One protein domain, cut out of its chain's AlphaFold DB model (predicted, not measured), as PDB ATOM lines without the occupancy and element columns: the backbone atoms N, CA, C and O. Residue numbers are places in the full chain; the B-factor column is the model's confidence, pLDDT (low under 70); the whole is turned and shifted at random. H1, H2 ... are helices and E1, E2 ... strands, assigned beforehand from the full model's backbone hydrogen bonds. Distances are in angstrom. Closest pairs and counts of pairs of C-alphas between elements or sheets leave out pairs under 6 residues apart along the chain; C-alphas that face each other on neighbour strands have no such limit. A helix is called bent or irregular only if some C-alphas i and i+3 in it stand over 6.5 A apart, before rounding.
ATOM      1  N   ILE A   6     202.059 196.268 104.351       89.62
ATOM      2  CA  ILE A   6     203.420 195.960 104.780       89.62
ATOM      3  C   ILE A   6     203.595 194.441 104.781       89.62
ATOM      4  O   ILE A   6     202.719 193.713 105.249       89.62
ATOM      5  N   ARG A   7     204.723 193.961 104.252       87.69
ATOM      6  CA  ARG A   7     205.163 192.564 104.357       87.69
ATOM      7  C   ARG A   7     206.639 192.534 104.732       87.69
ATOM      8  O   ARG A   7     207.490 192.847 103.901       87.69
ATOM      9  N   GLY A   8     206.928 192.177 105.982       86.75
ATOM     10  CA  GLY A   8     208.258 192.371 106.560       86.75
ATOM     11  C   GLY A   8     208.669 193.843 106.469       86.75
ATOM     12  O   GLY A   8     207.883 194.725 106.804       86.75
ATOM     13  N   ASP A   9     209.856 194.101 105.923       90.75
ATOM     14  CA  ASP A   9     210.406 195.454 105.755       90.75
ATOM     15  C   ASP A   9     209.965 196.148 104.450       90.75
ATOM     16  O   ASP A   9     210.498 197.194 104.080       90.75
ATOM     17  N   VAL A  10     209.005 195.568 103.717       92.31
ATOM     18  CA  VAL A  10     208.529 196.098 102.434       92.31
ATOM     19  C   VAL A  10     207.143 196.710 102.589       92.31
ATOM     20  O   VAL A  10     206.151 195.999 102.764       92.31
ATOM     21  N   LEU A  11     207.063 198.035 102.448       94.00
ATOM     22  CA  LEU A  11     205.807 198.758 102.261       94.00
ATOM     23  C   LEU A  11     205.447 198.779 100.770       94.00
ATOM     24  O   LEU A  11     206.238 199.197  99.929       94.00
ATOM     25  N   THR A  12     204.244 198.319 100.438       93.12
ATOM     26  CA  THR A  12     203.716 198.285  99.070       93.12
ATOM     27  C   THR A  12     202.541 199.245  98.935       93.12
ATOM     28  O   THR A  12     201.666 199.289  99.802       93.12
ATOM     29  N   LYS A  13     202.487 199.956  97.805       93.69
ATOM     30  CA  LYS A  13     201.322 200.718  97.354       93.69
ATOM     31  C   LYS A  13     201.046 200.401  95.894       93.69
ATOM     32  O   LYS A  13     201.960 200.435  95.073       93.69
ATOM     33  N   VAL A  14     199.794 200.109  95.564       89.94
ATOM     34  CA  VAL A  14     199.377 199.926  94.172       89.94
ATOM     35  C   VAL A  14     198.959 201.278  93.605       89.94
ATOM     36  O   VAL A  14     198.020 201.909  94.090       89.94
ATOM     37  N   VAL A  15     199.649 201.716  92.555       90.06
ATOM     38  CA  VAL A  15     199.366 202.973  91.855       90.06
ATOM     39  C   VAL A  15     199.042 202.707  90.389       90.06
ATOM     40  O   VAL A  15     199.656 201.860  89.743       90.06
ATOM     41  N   LEU A  16     198.048 203.426  89.866       88.94
ATOM     42  CA  LEU A  16     197.593 203.292  88.475       88.94
ATOM     43  C   LEU A  16     197.861 204.543  87.634       88.94
ATOM     44  O   LEU A  16     197.779 204.468  86.410       88.94
ATOM     45  N   THR A  17     198.175 205.664  88.283       91.56
ATOM     46  CA  THR A  17     198.433 206.964  87.658       91.56
ATOM     47  C   THR A  17     199.736 207.552  88.172       91.56
ATOM     48  O   THR A  17     200.169 207.240  89.286       91.56
ATOM     49  N   PHE A  18     200.359 208.420  87.379       92.19
ATOM     50  CA  PHE A  18     201.570 209.109  87.830       92.19
ATOM     51  C   PHE A  18     201.287 210.184  88.879       92.19
ATOM     52  O   PHE A  18     202.110 210.368  89.769       92.19
ATOM     53  N   ASP A  19     200.132 210.855  88.819       93.31
ATOM     54  CA  ASP A  19     199.711 211.773  89.886       93.31
ATOM     55  C   ASP A  19     199.701 211.032  91.232       93.31
ATOM     56  O   ASP A  19     200.316 211.474  92.197       93.31
ATOM     57  N   ARG A  20     199.100 209.831  91.272       94.38
ATOM     58  CA  ARG A  20     199.045 209.047  92.506       94.38
ATOM     59  C   ARG A  20     200.411 208.515  92.931       94.38
ATOM     60  O   ARG A  20     200.648 208.358  94.123       94.38
ATOM     61  N   LEU A  21     201.291 208.215  91.975       95.00
ATOM     62  CA  LEU A  21     202.675 207.861  92.278       95.00
ATOM     63  C   LEU A  21     203.382 209.014  93.000       95.00
ATOM     64  O   LEU A  21     204.018 208.766  94.016       95.00
ATOM     65  N   ILE A  22     203.242 210.251  92.517       95.81
ATOM     66  CA  ILE A  22     203.857 211.427  93.149       95.81
ATOM     67  C   ILE A  22     203.372 211.579  94.593       95.81
ATOM     68  O   ILE A  22     204.218 211.639  95.480       95.81
ATOM     69  N   ASP A  23     202.055 211.537  94.836       95.75
ATOM     70  CA  ASP A  23     201.497 211.642  96.197       95.75
ATOM     71  C   ASP A  23     202.145 210.630  97.159       95.75
ATOM     72  O   ASP A  23     202.517 210.943  98.285       95.75
ATOM     73  N   VAL A  24     202.289 209.384  96.700       96.38
ATOM     74  CA  VAL A  24     202.834 208.286  97.506       96.38
ATOM     75  C   VAL A  24     204.322 208.486  97.778       96.38
ATOM     76  O   VAL A  24     204.787 208.217  98.881       96.38
ATOM     77  N   LEU A  25     205.081 208.966  96.795       96.38
ATOM     78  CA  LEU A  25     206.510 209.220  96.966       96.38
ATOM     79  C   LEU A  25     206.782 210.405  97.898       96.38
ATOM     80  O   LEU A  25     207.751 210.368  98.653       96.38
ATOM     81  N   GLU A  26     205.909 211.413  97.919       95.38
ATOM     82  CA  GLU A  26     205.978 212.498  98.906       95.38
ATOM     83  C   GLU A  26     205.789 211.971 100.340       95.38
ATOM     84  O   GLU A  26     206.515 212.381 101.247       95.38
ATOM     85  N   GLU A  27     204.890 211.000 100.545       95.31
ATOM     86  CA  GLU A  27     204.703 210.316 101.836       95.31
ATOM     87  C   GLU A  27     205.902 209.415 102.210       95.31
ATOM     88  O   GLU A  27     206.166 209.170 103.389       95.31
ATOM     89  N   TRP A  28     206.640 208.908 101.219       95.06
ATOM     90  CA  TRP A  28     207.696 207.898 101.386       95.06
ATOM     91  C   TRP A  28     209.118 208.454 101.476       95.06
ATOM     92  O   TRP A  28     210.073 207.672 101.452       95.06
ATOM     93  N   GLY A  29     209.294 209.768 101.632       90.00
ATOM     94  CA  GLY A  29     210.616 210.417 101.686       90.00
ATOM     95  C   GLY A  29     211.578 209.865 102.746       90.00
ATOM     96  O   GLY A  29     212.788 209.967 102.590       90.00
ATOM     97  N   THR A  30     211.070 209.229 103.805       90.62
ATOM     98  CA  THR A  30     211.896 208.641 104.878       90.62
ATOM     99  C   THR A  30     212.330 207.195 104.616       90.62
ATOM    100  O   THR A  30     213.177 206.664 105.339       90.62
ATOM    101  N   LEU A  31     211.770 206.531 103.599       94.31
ATOM    102  CA  LEU A  31     212.164 205.170 103.237       94.31
ATOM    103  C   LEU A  31     213.539 205.189 102.569       94.31
ATOM    104  O   LEU A  31     213.808 206.021 101.713       94.31
ATOM    105  N   LYS A  32     214.406 204.229 102.903       94.12
ATOM    106  CA  LYS A  32     215.785 204.174 102.373       94.12
ATOM    107  C   LYS A  32     215.877 203.839 100.886       94.12
ATOM    108  O   LYS A  32     216.896 204.107 100.251       94.12
ATOM    109  N   THR A  33     214.867 203.169 100.342       96.88
ATOM    110  CA  THR A  33     214.867 202.757  98.940       96.88
ATOM    111  C   THR A  33     213.462 202.801  98.377       96.88
ATOM    112  O   THR A  33     212.530 202.262  98.974       96.88
ATOM    113  N   TRP A  34     213.328 203.400  97.201       97.50
ATOM    114  CA  TRP A  34     212.116 203.368  96.402       97.50
ATOM    115  C   TRP A  34     212.258 202.343  95.284       97.50
ATOM    116  O   TRP A  34     213.206 202.388  94.502       97.50
ATOM    117  N   VAL A  35     211.294 201.430  95.194       96.56
ATOM    118  CA  VAL A  35     211.151 200.513  94.059       96.56
ATOM    119  C   VAL A  35     209.937 200.957  93.254       96.56
ATOM    120  O   VAL A  35     208.805 200.869  93.730       96.56
ATOM    121  N   LEU A  36     210.176 201.460  92.047       95.75
ATOM    122  CA  LEU A  36     209.171 202.089  91.200       95.75
ATOM    123  C   LEU A  36     208.849 201.184  90.016       95.75
ATOM    124  O   LEU A  36     209.666 201.018  89.113       95.75
ATOM    125  N   VAL A  37     207.638 200.627  89.993       93.25
ATOM    126  CA  VAL A  37     207.106 199.964  88.798       93.25
ATOM    127  C   VAL A  37     206.275 200.980  88.021       93.25
ATOM    128  O   VAL A  37     205.339 201.558  88.575       93.25
ATOM    129  N   GLY A  38     206.620 201.207  86.753       90.94
ATOM    130  CA  GLY A  38     205.982 202.221  85.910       90.94
ATOM    131  C   GLY A  38     204.447 202.099  85.871       90.94
ATOM    132  O   GLY A  38     203.940 201.055  85.445       90.94
ATOM    133  N   PRO A  39     203.683 203.141  86.269       90.31
ATOM    134  CA  PRO A  39     202.228 203.129  86.165       90.31
ATOM    135  C   PRO A  39     201.799 203.028  84.700       90.31
ATOM    136  O   PRO A  39     202.406 203.686  83.853       90.31
ATOM    137  N   PRO A  40     200.735 202.279  84.368       85.44
ATOM    138  CA  PRO A  40     200.244 202.156  83.002       85.44
ATOM    139  C   PRO A  40     199.389 203.375  82.620       85.44
ATOM    140  O   PRO A  40     198.276 203.215  82.139       85.44
ATOM    141  N   ASP A  41     199.817 204.598  82.883       86.19
ATOM    142  CA  ASP A  41     198.990 205.793  82.707       86.19
ATOM    143  C   ASP A  41     199.249 206.485  81.364       86.19
ATOM    144  O   ASP A  41     200.299 207.079  81.159       86.19
ATOM    145  N   MET A  42     198.293 206.419  80.435       84.00
ATOM    146  CA  MET A  42     198.424 207.089  79.130       84.00
ATOM    147  C   MET A  42     198.022 208.569  79.173       84.00
ATOM    148  O   MET A  42     198.256 209.286  78.206       84.00
ATOM    149  N   ASN A  43     197.414 209.035  80.267       88.31
ATOM    150  CA  ASN A  43     196.849 210.381  80.379       88.31
ATOM    151  C   ASN A  43     197.746 211.282  81.234       88.31
ATOM    152  O   ASN A  43     197.284 211.980  82.139       88.31
ATOM    153  N   VAL A  44     199.047 211.248  80.953       86.56
ATOM    154  CA  VAL A  44     200.047 211.970  81.740       86.56
ATOM    155  C   VAL A  44     199.958 213.460  81.449       86.56
ATOM    156  O   VAL A  44     200.119 213.902  80.311       86.56
ATOM    157  N   LYS A  45     199.715 214.251  82.494       90.44
ATOM    158  CA  LYS A  45     199.732 215.713  82.397       90.44
ATOM    159  C   LYS A  45     201.155 216.207  82.132       90.44
ATOM    160  O   LYS A  45     202.131 215.599  82.565       90.44
ATOM    161  N   SER A  46     201.284 217.337  81.447       87.19
ATOM    162  CA  SER A  46     202.584 217.868  81.015       87.19
ATOM    163  C   SER A  46     203.535 218.227  82.165       87.19
ATOM    164  O   SER A  46     204.750 218.214  81.983       87.19
ATOM    165  N   ASP A  47     203.013 218.533  83.353       90.75
ATOM    166  CA  ASP A  47     203.790 218.905  84.538       90.75
ATOM    167  C   ASP A  47     204.282 217.702  85.358       90.75
ATOM    168  O   ASP A  47     205.248 217.823  86.118       90.75
ATOM    169  N   VAL A  48     203.657 216.536  85.189       90.94
ATOM    170  CA  VAL A  48     203.937 215.323  85.967       90.94
ATOM    171  C   VAL A  48     205.386 214.836  85.821       90.94
ATOM    172  O   VAL A  48     206.022 214.628  86.858       90.94
ATOM    173  N   PRO A  49     205.979 214.717  84.611       89.81
ATOM    174  CA  PRO A  49     207.374 214.286  84.480       89.81
ATOM    175  C   PRO A  49     208.350 215.203  85.225       89.81
ATOM    176  O   PRO A  49     209.279 214.732  85.880       89.81
ATOM    177  N   LYS A  50     208.110 216.521  85.184       92.69
ATOM    178  CA  LYS A  50     208.938 217.507  85.886       92.69
ATOM    179  C   LYS A  50     208.829 217.352  87.405       92.69
ATOM    180  O   LYS A  50     209.850 217.403  88.090       92.69
ATOM    181  N   LYS A  51     207.613 217.169  87.931       95.62
ATOM    182  CA  LYS A  51     207.374 216.957  89.369       95.62
ATOM    183  C   LYS A  51     208.046 215.683  89.864       95.62
ATOM    184  O   LYS A  51     208.803 215.737  90.826       95.62
ATOM    185  N   LEU A  52     207.840 214.574  89.153       94.88
ATOM    186  CA  LEU A  52     208.419 213.282  89.505       94.88
ATOM    187  C   LEU A  52     209.954 213.325  89.502       94.88
ATOM    188  O   LEU A  52     210.580 212.829  90.436       94.88
ATOM    189  N   LEU A  53     210.567 213.970  88.500       95.00
ATOM    190  CA  LEU A  53     212.022 214.134  88.444       95.00
ATOM    191  C   LEU A  53     212.549 215.039  89.566       95.00
ATOM    192  O   LEU A  53     213.566 214.723  90.174       95.00
ATOM    193  N   THR A  54     211.853 216.138  89.869       96.06
ATOM    194  CA  THR A  54     212.232 217.047  90.969       96.06
ATOM    195  C   THR A  54     212.210 216.321  92.314       96.06
ATOM    196  O   THR A  54     213.168 216.420  93.079       96.06
ATOM    197  N   LEU A  55     211.149 215.552  92.576       96.62
ATOM    198  CA  LEU A  55     211.008 214.752  93.792       96.62
ATOM    199  C   LEU A  55     212.097 213.679  93.891       96.62
ATOM    200  O   LEU A  55     212.747 213.550  94.926       96.62
ATOM    201  N   SER A  56     212.338 212.959  92.794       96.44
ATOM    202  CA  SER A  56     213.362 211.911  92.731       96.44
ATOM    203  C   SER A  56     214.763 212.473  92.959       96.44
ATOM    204  O   SER A  56     215.535 211.898  93.717       96.44
ATOM    205  N   LYS A  57     215.083 213.624  92.357       95.69
ATOM    206  CA  LYS A  57     216.379 214.281  92.537       95.69
ATOM    207  C   LYS A  57     216.617 214.660  93.996       95.69
ATOM    208  O   LYS A  57     217.660 214.320  94.536       95.69
ATOM    209  N   LYS A  58     215.636 215.304  94.636       95.69
ATOM    210  CA  LYS A  58     215.720 215.655  96.060       95.69
ATOM    211  C   LYS A  58     215.960 214.411  96.924       95.69
ATOM    212  O   LYS A  58     216.830 214.416  97.783       95.69
ATOM    213  N   TYR A  59     215.213 213.340  96.669       96.62
ATOM    214  CA  TYR A  59     215.355 212.087  97.407       96.62
ATOM    215  C   TYR A  59     216.747 211.449  97.248       96.62
ATOM    216  O   TYR A  59     217.318 210.951  98.217       96.62
ATOM    217  N   LEU A  60     217.322 211.497  96.041       95.88
ATOM    218  CA  LEU A  60     218.691 211.037  95.786       95.88
ATOM    219  C   LEU A  60     219.731 211.911  96.511       95.88
ATOM    220  O   LEU A  60     220.635 211.365  97.138       95.88
ATOM    221  N   GLU A  61     219.572 213.241  96.497       94.44
ATOM    222  CA  GLU A  61     220.438 214.189  97.227       94.44
ATOM    223  C   GLU A  61     220.425 213.945  98.749       94.44
ATOM    224  O   GLU A  61     221.429 214.164  99.426       94.44
ATOM    225  N   GLU A  62     219.315 213.439  99.289       94.19
ATOM    226  CA  GLU A  62     219.166 213.047 100.699       94.19
ATOM    227  C   GLU A  62     219.738 211.643 101.010       94.19
ATOM    228  O   GLU A  62     219.647 211.164 102.141       94.19
ATOM    229  N   GLY A  63     220.362 210.977 100.030       93.62
ATOM    230  CA  GLY A  63     220.995 209.663 100.187       93.62
ATOM    231  C   GLY A  63     220.075 208.471  99.901       93.62
ATOM    232  O   GLY A  63     220.454 207.322 100.150       93.62
ATOM    233  N   GLY A  64     218.869 208.716  99.382       95.69
ATOM    234  CA  GLY A  64     217.929 207.678  98.968       95.69
ATOM    235  C   GLY A  64     218.437 206.845  97.787       95.69
ATOM    236  O   GLY A  64     219.357 207.238  97.075       95.69
ATOM    237  N   LYS A  65     217.837 205.675  97.557       97.06
ATOM    238  CA  LYS A  65     218.133 204.830  96.384       97.06
ATOM    239  C   LYS A  65     216.870 204.582  95.580       97.06
ATOM    240  O   LYS A  65     215.828 204.289  96.162       97.06
ATOM    241  N   ILE A  66     216.959 204.647  94.257       97.69
ATOM    242  CA  ILE A  66     215.821 204.419  93.364       97.69
ATOM    243  C   ILE A  66     216.109 203.209  92.486       97.69
ATOM    244  O   ILE A  66     217.121 203.146  91.794       97.69
ATOM    245  N   VAL A  67     215.181 202.261  92.477       98.00
ATOM    246  CA  VAL A  67     215.181 201.140  91.541       98.00
ATOM    247  C   VAL A  67     213.939 201.237  90.677       98.00
ATOM    248  O   VAL A  67     212.828 201.217  91.203       98.00
ATOM    249  N   THR A  68     214.101 201.330  89.361       97.44
ATOM    250  CA  THR A  68     212.968 201.374  88.432       97.44
ATOM    251  C   THR A  68     212.778 200.045  87.728       97.44
ATOM    252  O   THR A  68     213.732 199.309  87.461       97.44
ATOM    253  N   ALA A  69     211.530 199.730  87.413       95.50
ATOM    254  CA  ALA A  69     211.143 198.565  86.644       95.50
ATOM    255  C   ALA A  69     209.966 198.898  85.738       95.50
ATOM    256  O   ALA A  69     209.071 199.671  86.095       95.50
ATOM    257  N   TRP A  70     209.935 198.274  84.570       94.31
ATOM    258  CA  TRP A  70     208.784 198.380  83.687       94.31
ATOM    259  C   TRP A  70     207.794 197.256  84.009       94.31
ATOM    260  O   TRP A  70     208.209 196.152  84.379       94.31
ATOM    261  N   PRO A  71     206.479 197.513  83.909       89.69
ATOM    262  CA  PRO A  71     205.486 196.497  84.209       89.69
ATOM    263  C   PRO A  71     205.554 195.348  83.188       89.69
ATOM    264  O   PRO A  71     205.948 195.559  82.035       89.69
ATOM    265  N   PRO A  72     205.113 194.136  83.567       89.44
ATOM    266  CA  PRO A  72     205.039 193.010  82.652       89.44
ATOM    267  C   PRO A  72     204.181 193.288  81.422       89.44
ATOM    268  O   PRO A  72     203.115 193.910  81.506       89.44
ATOM    269  N   ILE A  73     204.618 192.755  80.284       87.56
ATOM    270  CA  ILE A  73     203.872 192.833  79.031       87.56
ATOM    271  C   ILE A  73     203.154 191.516  78.723       87.56
ATOM    272  O   ILE A  73     203.665 190.417  78.924       87.56
ATOM    273  N   THR A  74     201.939 191.640  78.209       85.19
ATOM    274  CA  THR A  74     201.064 190.565  77.744       85.19
ATOM    275  C   THR A  74     200.434 190.976  76.419       85.19
ATOM    276  O   THR A  74     200.366 192.161  76.087       85.19
ATOM    277  N   SER A  75     199.853 190.021  75.695       82.75
ATOM    278  CA  SER A  75     199.047 190.326  74.505       82.75
ATOM    279  C   SER A  75     197.878 191.280  74.793       82.75
ATOM    280  O   SER A  75     197.456 192.015  73.906       82.75
ATOM    281  N   ARG A  76     197.375 191.308  76.037       82.06
ATOM    282  CA  ARG A  76     196.241 192.147  76.456       82.06
ATOM    283  C   ARG A  76     196.621 193.605  76.704       82.06
ATOM    284  O   ARG A  76     195.791 194.479  76.484       82.06
ATOM    285  N   ASN A  77     197.838 193.877  77.181       85.31
ATOM    286  CA  ASN A  77     198.280 195.237  77.518       85.31
ATOM    287  C   ASN A  77     199.338 195.804  76.556       85.31
ATOM    288  O   ASN A  77     199.707 196.964  76.724       85.31
ATOM    289  N   GLN A  78     199.785 195.048  75.545       87.25
ATOM    290  CA  GLN A  78     200.879 195.444  74.644       87.25
ATOM    291  C   GLN A  78     200.714 196.837  74.022       87.25
ATOM    292  O   GLN A  78     201.670 197.601  73.994       87.25
ATOM    293  N   THR A  79     199.509 197.204  73.575       88.56
ATOM    294  CA  THR A  79     199.260 198.505  72.936       88.56
ATOM    295  C   THR A  79     199.480 199.643  73.923       88.56
ATOM    296  O   THR A  79     200.138 200.629  73.611       88.56
ATOM    297  N   LYS A  80     198.963 199.473  75.143       87.12
ATOM    298  CA  LYS A  80     199.103 200.440  76.230       87.12
ATOM    299  C   LYS A  80     200.552 200.539  76.699       87.12
ATOM    300  O   LYS A  80     201.052 201.636  76.888       87.12
ATOM    301  N   TRP A  81     201.210 199.392  76.846       90.56
ATOM    302  CA  TRP A  81     202.611 199.275  77.240       90.56
ATOM    303  C   TRP A  81     203.540 199.953  76.225       90.56
ATOM    304  O   TRP A  81     204.409 200.725  76.607       90.56
ATOM    305  N   HIS A  82     203.315 199.736  74.926       91.25
ATOM    306  CA  HIS A  82     204.073 200.401  73.866       91.25
ATOM    307  C   HIS A  82     203.790 201.907  73.823       91.25
ATOM    308  O   HIS A  82     204.700 202.703  73.649       91.25
ATOM    309  N   GLY A  83     202.533 202.323  74.005       90.69
ATOM    310  CA  GLY A  83     202.162 203.742  73.982       90.69
ATOM    311  C   GLY A  83     202.813 204.587  75.083       90.69
ATOM    312  O   GLY A  83     202.909 205.800  74.936       90.69
ATOM    313  N   ILE A  84     203.264 203.961  76.171       90.75
ATOM    314  CA  ILE A  84     203.863 204.636  77.331       90.75
ATOM    315  C   ILE A  84     205.358 204.322  77.510       90.75
ATOM    316  O   ILE A  84     206.028 204.977  78.306       90.75
ATOM    317  N   SER A  85     205.914 203.354  76.772       93.00
ATOM    318  CA  SER A  85     207.299 202.906  76.965       93.00
ATOM    319  C   SER A  85     208.323 204.014  76.759       93.00
ATOM    320  O   SER A  85     209.309 204.076  77.486       93.00
ATOM    321  N   ASP A  86     208.076 204.928  75.818       92.56
ATOM    322  CA  ASP A  86     208.974 206.063  75.583       92.56
ATOM    323  C   ASP A  86     209.023 207.009  76.786       92.56
ATOM    324  O   ASP A  86     210.077 207.570  77.094       92.56
ATOM    325  N   LEU A  87     207.914 207.145  77.518       92.69
ATOM    326  CA  LEU A  87     207.874 207.942  78.739       92.69
ATOM    327  C   LEU A  87     208.657 207.265  79.869       92.69
ATOM    328  O   LEU A  87     209.470 207.928  80.509       92.69
ATOM    329  N   TRP A  88     208.454 205.962  80.099       94.75
ATOM    330  CA  TRP A  88     209.235 205.222  81.100       94.75
ATOM    331  C   TRP A  88     210.728 205.253  80.776       94.75
ATOM    332  O   TRP A  88     211.536 205.525  81.658       94.75
ATOM    333  N   LYS A  89     211.092 205.080  79.501       95.50
ATOM    334  CA  LYS A  89     212.476 205.189  79.032       95.50
ATOM    335  C   LYS A  89     213.065 206.572  79.285       95.50
ATOM    336  O   LYS A  89     214.154 206.678  79.835       95.50
ATOM    337  N   SER A  90     212.338 207.627  78.921       94.38
ATOM    338  CA  SER A  90     212.782 209.006  79.151       94.38
ATOM    339  C   SER A  90     212.971 209.295  80.641       94.38
ATOM    340  O   SER A  90     213.890 210.018  81.021       94.38
ATOM    341  N   PHE A  91     212.113 208.725  81.491       94.88
ATOM    342  CA  PHE A  91     212.223 208.853  82.938       94.88
ATOM    343  C   PHE A  91     213.444 208.109  83.491       94.88
ATOM    344  O   PHE A  91     214.226 208.710  84.225       94.88
ATOM    345  N   ASP A  92     213.664 206.857  83.080       96.38
ATOM    346  CA  ASP A  92     214.857 206.078  83.434       96.38
ATOM    347  C   ASP A  92     216.145 206.811  83.030       96.38
ATOM    348  O   ASP A  92     217.053 206.982  83.842       96.38
ATOM    349  N   GLU A  93     216.212 207.321  81.797       96.19
ATOM    350  CA  GLU A  93     217.349 208.106  81.306       96.19
ATOM    351  C   GLU A  93     217.559 209.402  82.100       96.19
ATOM    352  O   GLU A  93     218.699 209.819  82.316       96.19
ATOM    353  N   ALA A  94     216.479 210.063  82.526       96.06
ATOM    354  CA  ALA A  94     216.562 211.270  83.340       96.06
ATOM    355  C   ALA A  94     217.064 210.973  84.759       96.06
ATOM    356  O   ALA A  94     217.905 211.715  85.262       96.06
ATOM    357  N   LEU A  95     216.606 209.882  85.379       96.19
ATOM    358  CA  LEU A  95     217.078 209.458  86.698       96.19
ATOM    359  C   LEU A  95     218.557 209.086  86.676       96.19
ATOM    360  O   LEU A  95     219.302 209.552  87.530       96.19
ATOM    361  N   VAL A  96     219.001 208.319  85.676       95.75
ATOM    362  CA  VAL A  96     220.420 207.952  85.525       95.75
ATOM    363  C   VAL A  96     221.303 209.193  85.369       95.75
ATOM    364  O   VAL A  96     222.407 209.231  85.896       95.75
ATOM    365  N   LYS A  97     220.823 210.252  84.706       95.06
ATOM    366  CA  LYS A  97     221.551 211.534  84.622       95.06
ATOM    367  C   LYS A  97     221.607 212.298  85.947       95.06
ATOM    368  O   LYS A  97     222.459 213.169  86.093       95.06
ATOM    369  N   CYS A  98     220.679 212.039  86.864       91.19
ATOM    370  CA  CYS A  98     220.686 212.600  88.214       91.19
ATOM    371  C   CYS A  98     221.472 211.741  89.211       91.19
ATOM    372  O   CYS A  98     221.634 212.171  90.350       91.19
ATOM    373  N   ASP A  99     221.927 210.554  88.811       90.12
ATOM    374  CA  ASP A  99     222.678 209.660  89.677       90.12
ATOM    375  C   ASP A  99     224.119 210.150  89.851       90.12
ATOM    376  O   ASP A  99     224.856 210.313  88.876       90.12
ATOM    377  N   CYS A 100     224.513 210.383  91.100       78.38
ATOM    378  CA  CYS A 100     225.862 210.817  91.456       78.38
ATOM    379  C   CYS A 100     226.701 209.666  92.030       78.38
ATOM    380  O   CYS A 100     227.884 209.571  91.715       78.38
ATOM    381  N   ASP A 101     226.084 208.777  92.816       86.38
ATOM    382  CA  ASP A 101     226.783 207.793  93.658       86.38
ATOM    383  C   ASP A 101     226.303 206.344  93.426       86.38
ATOM    384  O   ASP A 101     226.376 205.490  94.313       86.38
ATOM    385  N   GLY A 102     225.791 206.036  92.230       90.00
ATOM    386  CA  GLY A 102     225.280 204.698  91.907       90.00
ATOM    387  C   GLY A 102     224.005 204.352  92.686       90.00
ATOM    388  O   GLY A 102     223.775 203.197  93.055       90.00
ATOM    389  N   GLN A 103     223.204 205.369  92.999       95.00
ATOM    390  CA  GLN A 103     221.959 205.279  93.756       95.00
ATOM    391  C   GLN A 103     220.767 204.892  92.874       95.00
ATOM    392  O   GLN A 103     219.718 204.521  93.412       95.00
ATOM    393  N   VAL A 104     220.908 204.968  91.545       97.12
ATOM    394  CA  VAL A 104     219.852 204.645  90.583       97.12
ATOM    395  C   VAL A 104     220.154 203.328  89.876       97.12
ATOM    396  O   VAL A 104     221.200 203.151  89.259       97.12
ATOM    397  N   VAL A 105     219.194 202.402  89.905       96.94
ATOM    398  CA  VAL A 105     219.264 201.149  89.144       96.94
ATOM    399  C   VAL A 105     218.031 201.001  88.264       96.94
ATOM    400  O   VAL A 105     216.913 200.883  88.762       96.94
ATOM    401  N   THR A 106     218.229 200.938  86.949       97.12
ATOM    402  CA  THR A 106     217.158 200.659  85.989       97.12
ATOM    403  C   THR A 106     217.135 199.168  85.669       97.12
ATOM    404  O   THR A 106     218.149 198.562  85.322       97.12
ATOM    405  N   THR A 107     215.977 198.531  85.842       96.75
ATOM    406  CA  THR A 107     215.848 197.070  85.692       96.75
ATOM    407  C   THR A 107     215.070 196.644  84.455       96.75
ATOM    408  O   THR A 107     214.921 195.443  84.238       96.75
ATOM    409  N   ALA A 108     214.648 197.576  83.604       95.12
ATOM    410  CA  ALA A 108     214.115 197.236  82.293       95.12
ATOM    411  C   ALA A 108     215.217 196.673  81.378       95.12
ATOM    412  O   ALA A 108     216.373 197.100  81.432       95.12
ATOM    413  N   CYS A 109     214.879 195.692  80.545       94.81
ATOM    414  CA  CYS A 109     215.758 195.199  79.489       94.81
ATOM    415  C   CYS A 109     214.937 194.618  78.343       94.81
ATOM    416  O   CYS A 109     214.618 193.426  78.280       94.81
ATOM    417  N   ASN A 110     214.587 195.505  77.423       94.25
ATOM    418  CA  ASN A 110     213.781 195.183  76.270       94.25
ATOM    419  C   ASN A 110     214.256 195.964  75.041       94.25
ATOM    420  O   ASN A 110     214.910 197.002  75.154       94.25
ATOM    421  N   MET A 111     213.934 195.455  73.856       93.88
ATOM    422  CA  MET A 111     214.169 196.167  72.606       93.88
ATOM    423  C   MET A 111     213.126 195.821  71.549       93.88
ATOM    424  O   MET A 111     212.759 194.659  71.361       93.88
ATOM    425  N   TRP A 112     212.704 196.830  70.792       90.06
ATOM    426  CA  TRP A 112     211.919 196.635  69.580       90.06
ATOM    427  C   TRP A 112     212.844 196.456  68.383       90.06
ATOM    428  O   TRP A 112     213.704 197.294  68.110       90.06
ATOM    429  N   LYS A 113     212.669 195.359  67.644       92.00
ATOM    430  CA  LYS A 113     213.419 195.090  66.415       92.00
ATOM    431  C   LYS A 113     212.524 194.373  65.411       92.00
ATOM    432  O   LYS A 113     211.919 193.353  65.724       92.00
ATOM    433  N   HIS A 114     212.423 194.914  64.197       92.75
ATOM    434  CA  HIS A 114     211.582 194.366  63.120       92.75
ATOM    435  C   HIS A 114     210.118 194.117  63.542       92.75
ATOM    436  O   HIS A 114     209.560 193.053  63.279       92.75
ATOM    437  N   GLY A 115     209.512 195.072  64.256       88.06
ATOM    438  CA  GLY A 115     208.123 194.965  64.729       88.06
ATOM    439  C   GLY A 115     207.892 193.920  65.829       88.06
ATOM    440  O   GLY A 115     206.745 193.631  66.157       88.06
ATOM    441  N   LYS A 116     208.958 193.345  66.398       90.50
ATOM    442  CA  LYS A 116     208.892 192.391  67.508       90.50
ATOM    443  C   LYS A 116     209.553 192.979  68.747       90.50
ATOM    444  O   LYS A 116     210.593 193.630  68.642       90.50
ATOM    445  N   LEU A 117     208.961 192.704  69.903       91.06
ATOM    446  CA  LEU A 117     209.550 192.993  71.202       91.06
ATOM    447  C   LEU A 117     210.422 191.816  71.644       91.06
ATOM    448  O   LEU A 117     209.959 190.678  71.702       91.06
ATOM    449  N   PHE A 118     211.673 192.109  71.972       93.31
ATOM    450  CA  PHE A 118     212.610 191.188  72.600       93.31
ATOM    451  C   PHE A 118     212.805 191.623  74.047       93.31
ATOM    452  O   PHE A 118     212.945 192.814  74.312       93.31
ATOM    453  N   ILE A 119     212.805 190.665  74.967       92.50
ATOM    454  CA  ILE A 119     212.966 190.901  76.403       92.50
ATOM    455  C   ILE A 119     214.065 189.965  76.891       92.50
ATOM    456  O   ILE A 119     214.060 188.781  76.545       92.50
ATOM    457  N   GLU A 120     215.012 190.495  77.659       92.44
ATOM    458  CA  GLU A 120     216.047 189.679  78.290       92.44
ATOM    459  C   GLU A 120     215.415 188.684  79.274       92.44
ATOM    460  O   GLU A 120     214.460 188.993  79.992       92.44
ATOM    461  N   ALA A 121     215.946 187.462  79.315       85.69
ATOM    462  CA  ALA A 121     215.487 186.467  80.271       85.69
ATOM    463  C   ALA A 121     215.640 186.994  81.708       85.69
ATOM    464  O   ALA A 121     216.672 187.549  82.068       85.69
ATOM    465  N   ALA A 122     214.607 186.790  82.528       84.38
ATOM    466  CA  ALA A 122     214.505 187.295  83.902       84.38
ATOM    467  C   ALA A 122     214.366 188.824  84.055       84.38
ATOM    468  O   ALA A 122     214.312 189.300  85.191       84.38
ATOM    469  N   ALA A 123     214.221 189.588  82.967       90.88
ATOM    470  CA  ALA A 123     213.807 190.983  83.075       90.88
ATOM    471  C   ALA A 123     212.367 191.078  83.635       90.88
ATOM    472  O   ALA A 123     211.530 190.217  83.316       90.88
ATOM    473  N   PRO A 124     212.048 192.092  84.463       91.44
ATOM    474  CA  PRO A 124     210.717 192.271  85.045       91.44
ATOM    475  C   PRO A 124     209.581 192.253  84.012       91.44
ATOM    476  O   PRO A 124     208.517 191.686  84.267       91.44
ATOM    477  N   GLU A 125     209.819 192.793  82.815       91.44
ATOM    478  CA  GLU A 125     208.825 192.894  81.739       91.44
ATOM    479  C   GLU A 125     208.387 191.522  81.211       91.44
ATOM    480  O   GLU A 125     207.244 191.341  80.782       91.44
ATOM    481  N   GLY A 126     209.286 190.536  81.280       86.12
ATOM    482  CA  GLY A 126     209.028 189.149  80.900       86.12
ATOM    483  C   GLY A 126     208.250 188.364  81.956       86.12
ATOM    484  O   GLY A 126     207.859 187.225  81.705       86.12
ATOM    485  N   GLY A 127     207.987 188.954  83.128       78.12
ATOM    486  CA  GLY A 127     207.402 188.249  84.266       78.12
ATOM    487  C   GLY A 127     206.028 187.641  84.008       78.12
ATOM    488  O   GLY A 127     205.703 186.614  84.592       78.12
ATOM    489  N   ALA A 128     205.248 188.188  83.074       69.50
ATOM    490  CA  ALA A 128     203.930 187.646  82.748       69.50
ATOM    491  C   ALA A 128     203.976 186.268  82.062       69.50
ATOM    492  O   ALA A 128     203.016 185.504  82.164       69.50
ATOM    493  N   GLN A 129     205.079 185.921  81.389       57.56
ATOM    494  CA  GLN A 129     205.204 184.655  80.653       57.56
ATOM    495  C   GLN A 129     205.176 183.430  81.581       57.56
ATOM    496  O   GLN A 129     204.744 182.358  81.163       57.56
ATOM    497  N   TYR A 130     205.544 183.604  82.852       52.94
ATOM    498  CA  TYR A 130     205.513 182.552  83.871       52.94
ATOM    499  C   TYR A 130     204.117 182.323  84.476       52.94
ATOM    500  O   TYR A 130     203.919 181.342  85.189       52.94
ATOM    501  N   PHE A 131     203.133 183.180  84.169       53.47
ATOM    502  CA  PHE A 131     201.797 183.157  84.787       53.47
ATOM    503  C   PHE A 131     200.646 183.066  83.784       53.47
ATOM    504  O   PHE A 131     199.497 183.289  84.154       53.47
ATOM    505  N   ASN A 132     200.913 182.716  82.522       46.03
ATOM    506  CA  ASN A 132     199.938 182.843  81.429       46.03
ATOM    507  C   ASN A 132     198.621 182.041  81.620       46.03
ATOM    508  O   ASN A 132     197.665 182.293  80.897       46.03
ATOM    509  N   ASN A 133     198.539 181.142  82.615       43.06
ATOM    510  CA  ASN A 133     197.313 180.435  83.024       43.06
ATOM    511  C   ASN A 133     196.946 180.572  84.522       43.06
ATOM    512  O   ASN A 133     196.016 179.903  84.970       43.06
ATOM    513  N   TYR A 134     197.635 181.403  85.314       39.72
ATOM    514  CA  TYR A 134     197.388 181.524  86.758       39.72
ATOM    515  C   TYR A 134     196.839 182.913  87.115       39.72
ATOM    516  O   TYR A 134     197.549 183.914  87.072       39.72
ATOM    517  N   VAL A 135     195.557 182.972  87.488       38.31
ATOM    518  CA  VAL A 135     194.856 184.183  87.969       38.31
ATOM    519  C   VAL A 135     195.072 184.345  89.481       38.31
ATOM    520  O   VAL A 135     194.125 184.485  90.248       38.31
ATOM    521  N   GLY A 136     196.319 184.240  89.941       41.94
ATOM    522  CA  GLY A 136     196.628 184.255  91.370       41.94
ATOM    523  C   GLY A 136     197.930 184.974  91.694       41.94
ATOM    524  O   GLY A 136     198.958 184.665  91.102       41.94
ATOM    525  N   THR A 137     197.832 185.911  92.638       48.47
ATOM    526  CA  THR A 137     198.765 186.362  93.696       48.47
ATOM    527  C   THR A 137     200.248 186.670  93.434       48.47
ATOM    528  O   THR A 137     200.858 187.396  94.221       48.47
ATOM    529  N   ALA A 138     200.854 186.148  92.370       55.28
ATOM    530  CA  ALA A 138     202.302 185.955  92.275       55.28
ATOM    531  C   ALA A 138     203.026 186.913  91.313       55.28
ATOM    532  O   ALA A 138     204.255 186.985  91.340       55.28
ATOM    533  N   LEU A 139     202.310 187.691  90.490       73.25
ATOM    534  CA  LEU A 139     202.954 188.574  89.510       73.25
ATOM    535  C   LEU A 139     203.765 189.706  90.183       73.25
ATOM    536  O   LEU A 139     204.925 189.882  89.815       73.25
ATOM    537  N   PRO A 140     203.253 190.430  91.203       79.81
ATOM    538  CA  PRO A 140     204.041 191.464  91.881       79.81
ATOM    539  C   PRO A 140     205.227 190.924  92.688       79.81
ATOM    540  O   PRO A 140     206.259 191.581  92.771       79.81
ATOM    541  N   GLU A 141     205.103 189.723  93.261       84.44
ATOM    542  CA  GLU A 141     206.196 189.069  93.997       84.44
ATOM    543  C   GLU A 141     207.307 188.620  93.047       84.44
ATOM    544  O   GLU A 141     208.483 188.856  93.311       84.44
ATOM    545  N   TYR A 142     206.938 188.059  91.893       83.75
ATOM    546  CA  TYR A 142     207.896 187.729  90.846       83.75
ATOM    547  C   TYR A 142     208.622 188.972  90.330       83.75
ATOM    548  O   TYR A 142     209.843 188.949  90.191       83.75
ATOM    549  N   ILE A 143     207.889 190.059  90.053       88.00
ATOM    550  CA  ILE A 143     208.491 191.331  89.627       88.00
ATOM    551  C   ILE A 143     209.499 191.797  90.679       88.00
ATOM    552  O   ILE A 143     210.627 192.121  90.327       88.00
ATOM    553  N   TYR A 144     209.124 191.787  91.961       90.44
ATOM    554  CA  TYR A 144     210.020 192.184  93.043       90.44
ATOM    555  C   TYR A 144     211.297 191.330  93.091       90.44
ATOM    556  O   TYR A 144     212.400 191.869  93.172       90.44
ATOM    557  N   GLU A 145     211.175 190.009  92.964       90.00
ATOM    558  CA  GLU A 145     212.332 189.111  92.936       90.00
ATOM    559  C   GLU A 145     213.199 189.294  91.678       90.00
ATOM    560  O   GLU A 145     214.428 189.243  91.763       90.00
ATOM    561  N   ALA A 146     212.599 189.562  90.514       91.00
ATOM    562  CA  ALA A 146     213.330 189.898  89.291       91.00
ATOM    563  C   ALA A 146     214.118 191.210  89.452       91.00
ATOM    564  O   ALA A 146     215.311 191.262  89.147       91.00
ATOM    565  N   ILE A 147     213.479 192.242  90.011       94.19
ATOM    566  CA  ILE A 147     214.108 193.529  90.331       94.19
ATOM    567  C   ILE A 147     215.294 193.315  91.266       94.19
ATOM    568  O   ILE A 147     216.399 193.765  90.980       94.19
ATOM    569  N   LYS A 148     215.095 192.583  92.361       93.75
ATOM    570  CA  LYS A 148     216.128 192.310  93.363       93.75
ATOM    571  C   LYS A 148     217.334 191.562  92.802       93.75
ATOM    572  O   LYS A 148     218.464 191.892  93.154       93.75
ATOM    573  N   LYS A 149     217.119 190.596  91.906       91.81
ATOM    574  CA  LYS A 149     218.209 189.879  91.223       91.81
ATOM    575  C   LYS A 149     219.016 190.769  90.278       91.81
ATOM    576  O   LYS A 149     220.188 190.481  90.064       91.81
ATOM    577  N   ARG A 150     218.420 191.829  89.722       92.81
ATOM    578  CA  ARG A 150     219.132 192.803  88.872       92.81
ATOM    579  C   ARG A 150     219.767 193.930  89.691       92.81
ATOM    580  O   ARG A 150     220.874 194.358  89.387       92.81
ATOM    581  N   ALA A 151     219.123 194.363  90.771       93.31
ATOM    582  CA  ALA A 151     219.570 195.444  91.647       93.31
ATOM    583  C   ALA A 151     220.367 194.946  92.869       93.31
ATOM    584  O   ALA A 151     220.147 195.396  93.994       93.31
ATOM    585  N   VAL A 152     221.314 194.020  92.666       89.69
ATOM    586  CA  VAL A 152     222.054 193.357  93.763       89.69
ATOM    587  C   VAL A 152     222.790 194.331  94.690       89.69
ATOM    588  O   VAL A 152     222.818 194.120  95.900       89.69
ATOM    589  N   GLY A 153     223.322 195.434  94.150       88.00
ATOM    590  CA  GLY A 153     224.026 196.465  94.926       88.00
ATOM    591  C   GLY A 153     223.124 197.278  95.864       88.00
ATOM    592  O   GLY A 153     223.611 197.929  96.787       88.00
ATOM    593  N   VAL A 154     221.804 197.222  95.664       91.06
ATOM    594  CA  VAL A 154     220.823 197.935  96.496       91.06
ATOM    595  C   VAL A 154     220.456 197.134  97.745       91.06
ATOM    596  O   VAL A 154     220.051 197.732  98.736       91.06
ATOM    597  N   GLN A 155     220.672 195.810  97.732       91.50
ATOM    598  CA  GLN A 155     220.390 194.907  98.857       91.50
ATOM    599  C   GLN A 155     218.918 194.949  99.306       91.50
ATOM    600  O   GLN A 155     218.613 195.098 100.488       91.50
TER     601      GLN A 155
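This is residues 6 to 155 of the 161 residues of an uncharacterized protein of Ancylostoma duodenale (UniProt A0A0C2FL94). A small parallel sheet, E2, E3 and E4 in that order, forms the core, with H2 and H3 on one face and H5 crossing the other: three layers, helices on both faces of a sheet. H1 packs on H2, and beyond H4 the hairpin of E5 and E6 lies farthest from the middle. The printed part has 150 residues, with five named helices and six named strands in the order E1 H1 E2 H2 E3 H3 E4 E5 E6 H4 H5; the class is mixed, helices and strands. It is compact, with a radius of gyration of the C-alphas of 15.0 A, and spans 41 by 36 by 26 A.

Start at E1, residues 10 to 12, which pairs with no named strand and is near E2, residues 33 to 37. Between them H1, residues 18 to 27, touches H2, residues 48 to 61, at a shallow tilt of 27 degrees, the same way; the closest C-alphas are those of Ile 22 and Leu 52, 6.1 A apart. Next look at E3, residues 65 to 69, parallel to E2, with N 34 and O 65 2.8 A apart, within hydrogen-bond range. On its other side is E4, residues 104 to 106, also parallel, with N 68 and O 105 at 2.9 A. H3, residues 78 to 98, is on the sheet at a height of 9.2 A, along the strands at 26 degrees to E4 on the local plane. E2, H2, E3 and E3, H3, E4 are strand-helix-strand units, two parallel neighbour strands with a helix between, each with a right-handed crossover. H3 touches H2 with residues 91 to 98 alone, the closest C-alphas being those of Lys 57 and Cys 98, 6.3 A apart. Then come E5, residues 110 to 113, and E6, residues 116 to 119, an antiparallel hairpin with N 118 and O 111 at 2.8 A. H4, residues 124 to 131, and H5, residues 139 to 150, form a helical hairpin, closest at the C-alphas of Pro 124 and Ile 143, 5.2 A apart. H5 is on the face opposite H3, at a height of 10.0 A. In H1, H2 and H5 every O i to N i+4 pair is within hydrogen-bond range; H3 has 15 of 17, and H4 0 of 4 but 4 of 5 O i to N i+3 pairs.

Find C-alpha 10 at (208.529, 196.098, 102.434), where E1 begins. H2 runs 20.0 A, and H3 runs 29.5 A from C-alpha 78 at (200.879, 195.444, 74.644), with a kink of 41 degrees near residue 85. H3 and H4 are irregular: C-alphas 83 and 86 are 7.4 A apart, C-alphas 125 and 128 7.2 A. H5 runs 16.7 A to C-alpha 150 at (219.132, 192.803, 88.872).

The two C-alphas farthest apart, of Thr 30 and His 114, are 44.1 A apart. The printed part has no cut and no long link. Confidence is low at residues 128 to 138, of which 128 to 131 belong to H4.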